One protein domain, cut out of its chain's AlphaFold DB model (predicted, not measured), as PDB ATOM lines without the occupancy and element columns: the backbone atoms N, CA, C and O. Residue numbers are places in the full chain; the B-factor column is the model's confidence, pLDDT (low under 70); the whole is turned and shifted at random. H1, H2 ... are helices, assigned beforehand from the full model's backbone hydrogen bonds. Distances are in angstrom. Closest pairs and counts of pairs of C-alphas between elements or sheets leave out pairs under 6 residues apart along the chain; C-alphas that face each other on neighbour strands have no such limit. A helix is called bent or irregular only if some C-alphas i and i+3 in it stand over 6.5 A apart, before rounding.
ATOM      1  N   ASP A  10     244.497 235.873 149.317       94.00
ATOM      2  CA  ASP A  10     244.650 236.682 150.529       94.00
ATOM      3  C   ASP A  10     245.073 238.098 150.139       94.00
ATOM      4  O   ASP A  10     244.487 239.078 150.597       94.00
ATOM      5  N   ARG A  11     245.979 238.215 149.164       95.25
ATOM      6  CA  ARG A  11     246.388 239.508 148.610       95.25
ATOM      7  C   ARG A  11     245.244 240.258 147.922       95.25
ATOM      8  O   ARG A  11     245.149 241.479 148.028       95.25
ATOM      9  N   VAL A  12     244.355 239.549 147.223       95.19
ATOM     10  CA  VAL A  12     243.149 240.163 146.632       95.19
ATOM     11  C   VAL A  12     242.203 240.671 147.726       95.19
ATOM     12  O   VAL A  12     241.602 241.735 147.569       95.19
ATOM     13  N   ALA A  13     242.056 239.923 148.823       91.69
ATOM     14  CA  ALA A  13     241.220 240.320 149.950       91.69
ATOM     15  C   ALA A  13     241.796 241.537 150.693       91.69
ATOM     16  O   ALA A  13     241.037 242.448 151.022       91.69
ATOM     17  N   GLU A  14     243.115 241.588 150.896       94.94
ATOM     18  CA  GLU A  14     243.824 242.749 151.449       94.94
ATOM     19  C   GLU A  14     243.601 243.997 150.587       94.94
ATOM     20  O   GLU A  14     243.097 245.000 151.088       94.94
ATOM     21  N   ASP A  15     243.841 243.914 149.271       94.38
ATOM     22  CA  ASP A  15     243.603 245.030 148.341       94.38
ATOM     23  C   ASP A  15     242.142 245.534 148.397       94.38
ATOM     24  O   ASP A  15     241.869 246.734 148.273       94.38
ATOM     25  N   ALA A  16     241.179 244.620 148.560       94.06
ATOM     26  CA  ALA A  16     239.764 244.959 148.680       94.06
ATOM     27  C   ALA A  16     239.439 245.663 150.008       94.06
ATOM     28  O   ALA A  16     238.663 246.621 150.009       94.06
ATOM     29  N   LEU A  17     240.027 245.225 151.125       93.12
ATOM     30  CA  LEU A  17     239.860 245.870 152.430       93.12
ATOM     31  C   LEU A  17     240.511 247.255 152.455       93.12
ATOM     32  O   LEU A  17     239.843 248.222 152.829       93.12
ATOM     33  N   ASP A  18     241.733 247.380 151.942       93.81
ATOM     34  CA  ASP A  18     242.431 248.657 151.781       93.81
ATOM     35  C   ASP A  18     241.584 249.647 150.969       93.81
ATOM     36  O   ASP A  18     241.481 250.830 151.296       93.81
ATOM     37  N   LEU A  19     240.913 249.184 149.911       92.62
ATOM     38  CA  LEU A  19     240.013 250.028 149.129       92.62
ATOM     39  C   LEU A  19     238.818 250.542 149.954       92.62
ATOM     40  O   LEU A  19     238.418 251.700 149.798       92.62
ATOM     41  N   VAL A  20     238.247 249.711 150.830       89.94
ATOM     42  CA  VAL A  20     237.154 250.114 151.732       89.94
ATOM     43  C   VAL A  20     237.633 251.160 152.735       89.94
ATOM     44  O   VAL A  20     236.931 252.149 152.965       89.94
ATOM     45  N   GLU A  21     238.821 250.978 153.309       90.19
ATOM     46  CA  GLU A  21     239.440 251.947 154.218       90.19
ATOM     47  C   GLU A  21     239.708 253.274 153.509       90.19
ATOM     48  O   GLU A  21     239.302 254.337 153.976       90.19
ATOM     49  N   ARG A  22     240.249 253.231 152.295       90.00
ATOM     50  CA  ARG A  22     240.529 254.437 151.510       90.00
ATOM     51  C   ARG A  22     239.268 255.182 151.093       90.00
ATOM     52  O   ARG A  22     239.246 256.403 151.141       90.00
ATOM     53  N   LEU A  23     238.166 254.501 150.771       86.88
ATOM     54  CA  LEU A  23     236.867 255.171 150.581       86.88
ATOM     55  C   LEU A  23     236.376 255.883 151.859       86.88
ATOM     56  O   LEU A  23     235.615 256.861 151.794       86.88
ATOM     57  N   ARG A  24     236.783 255.385 153.032       82.94
ATOM     58  CA  ARG A  24     236.446 255.954 154.341       82.94
ATOM     59  C   ARG A  24     237.359 257.108 154.757       82.94
ATOM     60  O   ARG A  24     236.878 257.988 155.475       82.94
ATOM     61  N   GLU A  25     238.599 257.135 154.300       88.38
ATOM     62  CA  GLU A  25     239.611 258.082 154.781       88.38
ATOM     63  C   GLU A  25     240.034 259.119 153.727       88.38
ATOM     64  O   GLU A  25     240.284 260.271 154.078       88.38
ATOM     65  N   ASP A  26     240.027 258.760 152.440       88.31
ATOM     66  CA  ASP A  26     240.431 259.625 151.325       88.31
ATOM     67  C   ASP A  26     239.243 260.382 150.688       88.31
ATOM     68  O   ASP A  26     238.064 260.078 150.905       88.31
ATOM     69  N   ASP A  27     239.555 261.353 149.814       86.69
ATOM     70  CA  ASP A  27     238.577 261.968 148.904       86.69
ATOM     71  C   ASP A  27     237.993 260.903 147.945       86.69
ATOM     72  O   ASP A  27     238.726 260.371 147.098       86.69
ATOM     73  N   PRO A  28     236.671 260.635 147.986       86.38
ATOM     74  CA  PRO A  28     236.025 259.644 147.127       86.38
ATOM     75  C   PRO A  28     236.233 259.878 145.627       86.38
ATOM     76  O   PRO A  28     236.244 258.921 144.854       86.38
ATOM     77  N   ARG A  29     236.426 261.129 145.189       90.31
ATOM     78  CA  ARG A  29     236.676 261.459 143.774       90.31
ATOM     79  C   ARG A  29     238.026 260.933 143.306       90.31
ATOM     80  O   ARG A  29     238.160 260.470 142.177       90.31
ATOM     81  N   ARG A  30     239.027 260.975 144.187       91.44
ATOM     82  CA  ARG A  30     240.360 260.445 143.902       91.44
ATOM     83  C   ARG A  30     240.336 258.923 143.827       91.44
ATOM     84  O   ARG A  30     240.935 258.357 142.915       91.44
ATOM     85  N   VAL A  31     239.618 258.278 144.746       92.75
ATOM     86  CA  VAL A  31     239.451 256.819 144.736       92.75
ATOM     87  C   VAL A  31     238.691 256.369 143.485       92.75
ATOM     88  O   VAL A  31     239.096 255.403 142.840       92.75
ATOM     89  N   PHE A  32     237.655 257.109 143.077       93.38
ATOM     90  CA  PHE A  32     236.936 256.864 141.825       93.38
ATOM     91  C   PHE A  32     237.874 256.860 140.609       93.38
ATOM     92  O   PHE A  32     237.869 255.897 139.842       93.38
ATOM     93  N   GLU A  33     238.713 257.888 140.441       95.75
ATOM     94  CA  GLU A  33     239.634 257.950 139.297       95.75
ATOM     95  C   GLU A  33     240.657 256.811 139.304       95.75
ATOM     96  O   GLU A  33     240.981 256.255 138.256       95.75
ATOM     97  N   GLN A  34     241.140 256.408 140.479       93.62
ATOM     98  CA  GLN A  34     242.058 255.272 140.587       93.62
ATOM     99  C   GLN A  34     241.385 253.951 140.221       93.62
ATOM    100  O   GLN A  34     241.992 253.140 139.527       93.62
ATOM    101  N   LEU A  35     240.131 253.743 140.631       95.00
ATOM    102  CA  LEU A  35     239.356 252.570 140.228       95.00
ATOM    103  C   LEU A  35     239.077 252.561 138.728       95.00
ATOM    104  O   LEU A  35     239.205 251.517 138.090       95.00
ATOM    105  N   ARG A  36     238.748 253.722 138.150       97.06
ATOM    106  CA  ARG A  36     238.559 253.877 136.704       97.06
ATOM    107  C   ARG A  36     239.832 253.494 135.945       97.06
ATOM    108  O   ARG A  36     239.766 252.719 134.995       97.06
ATOM    109  N   LEU A  37     240.986 253.995 136.390       96.56
ATOM    110  CA  LEU A  37     242.287 253.657 135.809       96.56
ATOM    111  C   LEU A  37     242.640 252.176 135.995       96.56
ATOM    112  O   LEU A  37     243.171 251.563 135.073       96.56
ATOM    113  N   LEU A  38     242.322 251.581 137.148       95.31
ATOM    114  CA  LEU A  38     242.542 250.154 137.390       95.31
ATOM    115  C   LEU A  38     241.710 249.290 136.435       95.31
ATOM    116  O   LEU A  38     242.246 248.355 135.850       95.31
ATOM    117  N   ALA A  39     240.434 249.625 136.230       96.56
ATOM    118  CA  ALA A  39     239.567 248.925 135.285       96.56
ATOM    119  C   ALA A  39     240.070 249.035 133.833       96.56
ATOM    120  O   ALA A  39     239.965 248.081 133.064       96.56
ATOM    121  N   GLU A  40     240.633 250.186 133.459       97.12
ATOM    122  CA  GLU A  40     241.177 250.435 132.120       97.12
ATOM    123  C   GLU A  40     242.500 249.685 131.878       97.12
ATOM    124  O   GLU A  40     242.714 249.088 130.817       97.12
ATOM    125  N   LEU A  41     243.399 249.702 132.864       97.06
ATOM    126  CA  LEU A  41     244.755 249.180 132.719       97.06
ATOM    127  C   LEU A  41     244.875 247.700 133.098       97.06
ATOM    128  O   LEU A  41     245.599 246.985 132.405       97.06
ATOM    129  N   HIS A  42     244.153 247.240 134.125       96.88
ATOM    130  CA  HIS A  42     244.225 245.887 134.703       96.88
ATOM    131  C   HIS A  42     242.818 245.301 134.985       96.88
ATOM    132  O   HIS A  42     242.462 245.051 136.143       96.88
ATOM    133  N   PRO A  43     241.986 245.069 133.951       96.19
ATOM    134  CA  PRO A  43     240.593 244.633 134.106       96.19
ATOM    135  C   PRO A  43     240.410 243.322 134.888       96.19
ATOM    136  O   PRO A  43     239.447 243.203 135.643       96.19
ATOM    137  N   ALA A  44     241.321 242.353 134.751       96.19
ATOM    138  CA  ALA A  44     241.243 241.095 135.499       96.19
ATOM    139  C   ALA A  44     241.411 241.326 137.012       96.19
ATOM    140  O   ALA A  44     240.593 240.858 137.804       96.19
ATOM    141  N   ARG A  45     242.397 242.140 137.411       95.06
ATOM    142  CA  ARG A  45     242.598 242.529 138.814       95.06
ATOM    143  C   ARG A  45     241.425 243.343 139.359       95.06
ATOM    144  O   ARG A  45     240.984 243.104 140.479       95.06
ATOM    145  N   TYR A  46     240.875 244.258 138.558       95.75
ATOM    146  CA  TYR A  46     239.660 244.992 138.923       95.75
ATOM    147  C   TYR A  46     238.488 244.041 139.214       95.75
ATOM    148  O   TYR A  46     237.818 244.180 140.237       95.75
ATOM    149  N   ALA A  47     238.266 243.045 138.350       96.38
ATOM    150  CA  ALA A  47     237.215 242.051 138.543       96.38
ATOM    151  C   ALA A  47     237.426 241.222 139.821       96.38
ATOM    152  O   ALA A  47     236.467 240.999 140.556       96.38
ATOM    153  N   GLN A  48     238.663 240.822 140.129       96.00
ATOM    154  CA  GLN A  48     238.973 240.083 141.357       96.00
ATOM    155  C   GLN A  48     238.642 240.881 142.620       96.00
ATOM    156  O   GLN A  48     237.976 240.359 143.511       96.00
ATOM    157  N   ILE A  49     239.036 242.155 142.669       95.31
ATOM    158  CA  ILE A  49     238.715 243.035 143.799       95.31
ATOM    159  C   ILE A  49     237.198 243.222 143.917       95.31
ATOM    160  O   ILE A  49     236.646 243.116 145.010       95.31
ATOM    161  N   ALA A  50     236.493 243.438 142.801       94.69
ATOM    162  CA  ALA A  50     235.036 243.564 142.805       94.69
ATOM    163  C   ALA A  50     234.339 242.290 143.322       94.69
ATOM    164  O   ALA A  50     233.386 242.379 144.097       94.69
ATOM    165  N   MET A  51     234.830 241.108 142.939       94.25
ATOM    166  CA  MET A  51     234.329 239.826 143.443       94.25
ATOM    167  C   MET A  51     234.613 239.640 144.937       94.25
ATOM    168  O   MET A  51     233.723 239.207 145.668       94.25
ATOM    169  N   ALA A  52     235.811 240.000 145.404       94.50
ATOM    170  CA  ALA A  52     236.161 239.940 146.820       94.50
ATOM    171  C   ALA A  52     235.265 240.864 147.659       94.50
ATOM    172  O   ALA A  52     234.716 240.438 148.670       94.50
ATOM    173  N   LEU A  53     235.019 242.095 147.198       91.50
ATOM    174  CA  LEU A  53     234.075 243.012 147.843       91.50
ATOM    175  C   LEU A  53     232.652 242.447 147.887       91.50
ATOM    176  O   LEU A  53     231.977 242.555 148.911       91.50
ATOM    177  N   ALA A  54     232.195 241.828 146.796       89.50
ATOM    178  CA  ALA A  54     230.869 241.223 146.731       89.50
ATOM    179  C   ALA A  54     230.693 240.080 147.745       89.50
ATOM    180  O   ALA A  54     229.591 239.904 148.260       89.50
ATOM    181  N   ALA A  55     231.763 239.355 148.089       87.19
ATOM    182  CA  ALA A  55     231.721 238.299 149.103       87.19
ATOM    183  C   ALA A  55     231.379 238.823 150.513       87.19
ATOM    184  O   ALA A  55     230.861 238.068 151.333       87.19
ATOM    185  N   PHE A  56     231.619 240.109 150.791       79.81
ATOM    186  CA  PHE A  56     231.262 240.746 152.063       79.81
ATOM    187  C   PHE A  56     229.835 241.314 152.092       79.81
ATOM    188  O   PHE A  56     229.374 241.776 153.139       79.81
ATOM    189  N   VAL A  57     229.117 241.305 150.966       82.00
ATOM    190  CA  VAL A  57     227.739 241.801 150.890       82.00
ATOM    191  C   VAL A  57     226.779 240.667 151.227       82.00
ATOM    192  O   VAL A  57     226.765 239.642 150.552       82.00
ATOM    193  N   ASN A  58     225.924 240.864 152.235       81.06
ATOM    194  CA  ASN A  58     224.801 239.963 152.479       81.06
ATOM    195  C   ASN A  58     223.682 240.254 151.453       81.06
ATOM    196  O   ASN A  58     223.062 241.322 151.533       81.06
ATOM    197  N   PRO A  59     223.403 239.347 150.497       78.19
ATOM    198  CA  PRO A  59     222.404 239.589 149.456       78.19
ATOM    199  C   PRO A  59     220.968 239.648 150.002       78.19
ATOM    200  O   PRO A  59     220.106 240.260 149.370       78.19
ATOM    201  N   ASP A  60     220.711 239.078 151.181       82.88
ATOM    202  CA  ASP A  60     219.370 238.983 151.769       82.88
ATOM    203  C   ASP A  60     218.930 240.271 152.486       82.88
ATOM    204  O   ASP A  60     217.750 240.455 152.785       82.88
ATOM    205  N   GLU A  61     219.853 241.199 152.760       80.75
ATOM    206  CA  GLU A  61     219.550 242.431 153.507       80.75
ATOM    207  C   GLU A  61     218.819 243.500 152.679       80.75
ATOM    208  O   GLU A  61     218.265 244.452 153.240       80.75
ATOM    209  N   GLY A  62     218.765 243.342 151.354       74.31
ATOM    210  CA  GLY A  62     218.130 244.290 150.440       74.31
ATOM    211  C   GLY A  62     218.798 245.676 150.413       74.31
ATOM    212  O   GLY A  62     219.578 246.076 151.279       74.31
ATOM    213  N   THR A  63     218.478 246.476 149.397       80.00
ATOM    214  CA  THR A  63     219.109 247.796 149.187       80.00
ATOM    215  C   THR A  63     218.732 248.836 150.246       80.00
ATOM    216  O   THR A  63     219.488 249.775 150.487       80.00
ATOM    217  N   VAL A  64     217.602 248.659 150.939       81.19
ATOM    218  CA  VAL A  64     217.147 249.566 152.007       81.19
ATOM    219  C   VAL A  64     218.097 249.543 153.206       81.19
ATOM    220  O   VAL A  64     218.388 250.593 153.780       81.19
ATOM    221  N   ALA A  65     218.607 248.369 153.592       79.00
ATOM    222  CA  ALA A  65     219.563 248.257 154.691       79.00
ATOM    223  C   ALA A  65     220.912 248.900 154.337       79.00
ATOM    224  O   ALA A  65     221.513 249.569 155.178       79.00
ATOM    225  N   LEU A  66     221.347 248.756 153.081       77.44
ATOM    226  CA  LEU A  66     222.534 249.423 152.547       77.44
ATOM    227  C   LEU A  66     222.379 250.949 152.565       77.44
ATOM    228  O   LEU A  66     223.256 251.636 153.086       77.44
ATOM    229  N   GLN A  67     221.247 251.476 152.089       80.38
ATOM    230  CA  GLN A  67     220.982 252.918 152.092       80.38
ATOM    231  C   GLN A  67     221.028 253.500 153.510       80.38
ATOM    232  O   GLN A  67     221.708 254.493 153.741       80.38
ATOM    233  N   ARG A  68     220.408 252.829 154.491       83.31
ATOM    234  CA  ARG A  68     220.455 253.265 155.898       83.31
ATOM    235  C   ARG A  68     221.882 253.345 156.448       83.31
ATOM    236  O   ARG A  68     222.177 254.242 157.232       83.31
ATOM    237  N   ARG A  69     222.773 252.423 156.056       80.31
ATOM    238  CA  ARG A  69     224.194 252.472 156.455       80.31
ATOM    239  C   ARG A  69     224.905 253.658 155.818       80.31
ATOM    240  O   ARG A  69     225.656 254.340 156.508       80.31
ATOM    241  N   VAL A  70     224.659 253.908 154.531       80.75
ATOM    242  CA  VAL A  70     225.228 255.058 153.812       80.75
ATOM    243  C   VAL A  70     224.785 256.368 154.460       80.75
ATOM    244  O   VAL A  70     225.635 257.204 154.764       80.75
ATOM    245  N   ASP A  71     223.491 256.512 154.749       80.81
ATOM    246  CA  ASP A  71     222.934 257.707 155.386       80.81
ATOM    247  C   ASP A  71     223.563 257.942 156.767       80.81
ATOM    248  O   ASP A  71     224.018 259.046 157.062       80.81
ATOM    249  N   ALA A  72     223.688 256.890 157.587       79.50
ATOM    250  CA  ALA A  72     224.316 256.980 158.906       79.50
ATOM    251  C   ALA A  72     225.802 257.390 158.838       79.50
ATOM    252  O   ALA A  72     226.269 258.188 159.655       79.50
ATOM    253  N   ILE A  73     226.555 256.877 157.856       76.50
ATOM    254  CA  ILE A  73     227.962 257.252 157.633       76.50
ATOM    255  C   ILE A  73     228.066 258.717 157.192       76.50
ATOM    256  O   ILE A  73     228.904 259.461 157.713       76.50
ATOM    257  N   ALA A  74     227.221 259.146 156.252       76.50
ATOM    258  CA  ALA A  74     227.202 260.521 155.763       76.50
ATOM    259  C   ALA A  74     226.847 261.512 156.883       76.50
ATOM    260  O   ALA A  74     227.509 262.540 157.038       76.50
ATOM    261  N   GLU A  75     225.860 261.172 157.715       78.44
ATOM    262  CA  GLU A  75     225.454 261.982 158.859       78.44
ATOM    263  C   GLU A  75     226.572 262.091 159.908       78.44
ATOM    264  O   GLU A  75     226.848 263.181 160.415       78.44
ATOM    265  N   SER A  76     227.273 260.988 160.196       73.25
ATOM    266  CA  SER A  76     228.428 260.982 161.103       73.25
ATOM    267  C   SER A  76     229.546 261.915 160.618       73.25
ATOM    268  O   SER A  76     230.051 262.728 161.396       73.25
ATOM    269  N   ARG A  77     229.879 261.874 159.321       71.94
ATOM    270  CA  ARG A  77     230.885 262.766 158.717       71.94
ATOM    271  C   ARG A  77     230.476 264.237 158.765       71.94
ATOM    272  O   ARG A  77     231.308 265.083 159.086       71.94
ATOM    273  N   ALA A  78     229.210 264.549 158.490       72.00
ATOM    274  CA  ALA A  78     228.711 265.922 158.545       72.00
ATOM    275  C   ALA A  78     228.848 266.513 159.959       72.00
ATOM    276  O   ALA A  78     229.309 267.643 160.114       72.00
ATOM    277  N   ARG A  79     228.535 265.730 161.002       72.19
ATOM    278  CA  ARG A  79     228.704 266.163 162.400       72.19
ATOM    279  C   ARG A  79     230.167 266.427 162.763       72.19
ATOM    280  O   ARG A  79     230.449 267.430 163.409       72.19
ATOM    281  N   LEU A  80     231.093 265.565 162.335       66.62
ATOM    282  CA  LEU A  80     232.530 265.755 162.580       66.62
ATOM    283  C   LEU A  80     233.072 267.016 161.891       66.62
ATOM    284  O   LEU A  80     233.850 267.749 162.494       66.62
ATOM    285  N   SER A  81     232.616 267.313 160.671       64.12
ATOM    286  CA  SER A  81     232.999 268.535 159.952       64.12
ATOM    287  C   SER A  81     232.515 269.813 160.647       64.12
ATOM    288  O   SER A  81     233.218 270.820 160.613       64.12
ATOM    289  N   VAL A  82     231.334 269.782 161.275       66.88
ATOM    290  CA  VAL A  82     230.778 270.925 162.022       66.88
ATOM    291  C   VAL A  82     231.531 271.164 163.333       66.88
ATOM    292  O   VAL A  82     231.707 272.309 163.718       66.88
ATOM    293  N   LEU A  83     231.999 270.110 164.007       62.47
ATOM    294  CA  LEU A  83     232.766 270.225 165.258       62.47
ATOM    295  C   LEU A  83     234.220 270.683 165.056       62.47
ATOM    296  O   LEU A  83     234.854 271.125 166.009       62.47
ATOM    297  N   ALA A  84     234.755 270.538 163.844       55.03
ATOM    298  CA  ALA A  84     236.105 270.964 163.478       55.03
ATOM    299  C   ALA A  84     236.170 272.397 162.902       55.03
ATOM    300  O   ALA A  84     237.258 272.846 162.542       55.03
ATOM    301  N   SER A  85     235.022 273.081 162.790       53.22
ATOM    302  CA  SER A  85     234.873 274.464 162.298       53.22
ATOM    303  C   SER A  85     234.594 275.430 163.446       53.22
ATOM    304  O   SER A  85     235.051 276.589 163.348       53.22
TER     305      SER A  85
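AT A GLANCE: This is residues 10 to 85 of the 85 residues of an uncharacterized protein of Mycobacteroides abscessus (UniProt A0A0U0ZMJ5). A long, kinked helical arm, H4, leads away from a small head of three helices, H1, H2 and H3, and arm and head together make an open V. Within the head, H3 packs across the first half of H1 and on the last part of H2, while H1 and H2 run opposite ways. The printed part has 76 residues with four named helices, in the order H1, H2, H3, H4, and no named strand; the class is all helix. The whole is loose, with a radius of gyration of the C-alphas of 14.7 A and spans of 42 by 32 by 21 A.

HOW THE PARTS SIT: H4, residues 59 to 83, touches no helix and has a kink of 49 degrees near residue 66. It is irregular: C-alphas 60 and 63 are 9.2 A apart. H3, residues 43 to 55, is apart from H4. With residues 48 to 53 alone, H3 touches residues 12 to 17 of H1, residues 10 to 25; the closest C-alphas, of Ala 16 and Ile 49, are 5.4 A apart, and the lines stand about perpendicular at 78 degrees. With residues 45 to 47 alone, H3 touches residues 35 to 39 of H2, residues 28 to 41, at a steep tilt of 52 degrees, opposite ways; the closest C-alphas, of Ala 39 and Tyr 46, are 5.4 A apart. H1 and H2 are close but not clearly touching, their closest C-alphas, of Leu 23 and Val 31, 6.6 A apart; they run opposite ways at a shallow tilt of 32 degrees, only just short of steep. Every O i to N i+4 pair is within hydrogen-bond range in H1, H2 and H3, and 17 of 21 are in H4.

IN THESE COORDINATES: H4 is 36.0 A long and ends with C-alpha 83 at (232.766, 270.225, 165.258). H1, 22.4 A long, begins with C-alpha 10 at (244.650, 236.682, 150.529). H2 is 19.8 A long and H3 18.5 A.

THE WHOLE: The C-alphas farthest apart, of Ala 44 and Ser 85, are 43.3 A apart. Residues 59 to 65, 67 to 72 and 78 to 85 stand free. The printed part has no cut, and its three links are tight. Mean pLDDT of the printed part is 85.9; residues 80 to 85 are under 70.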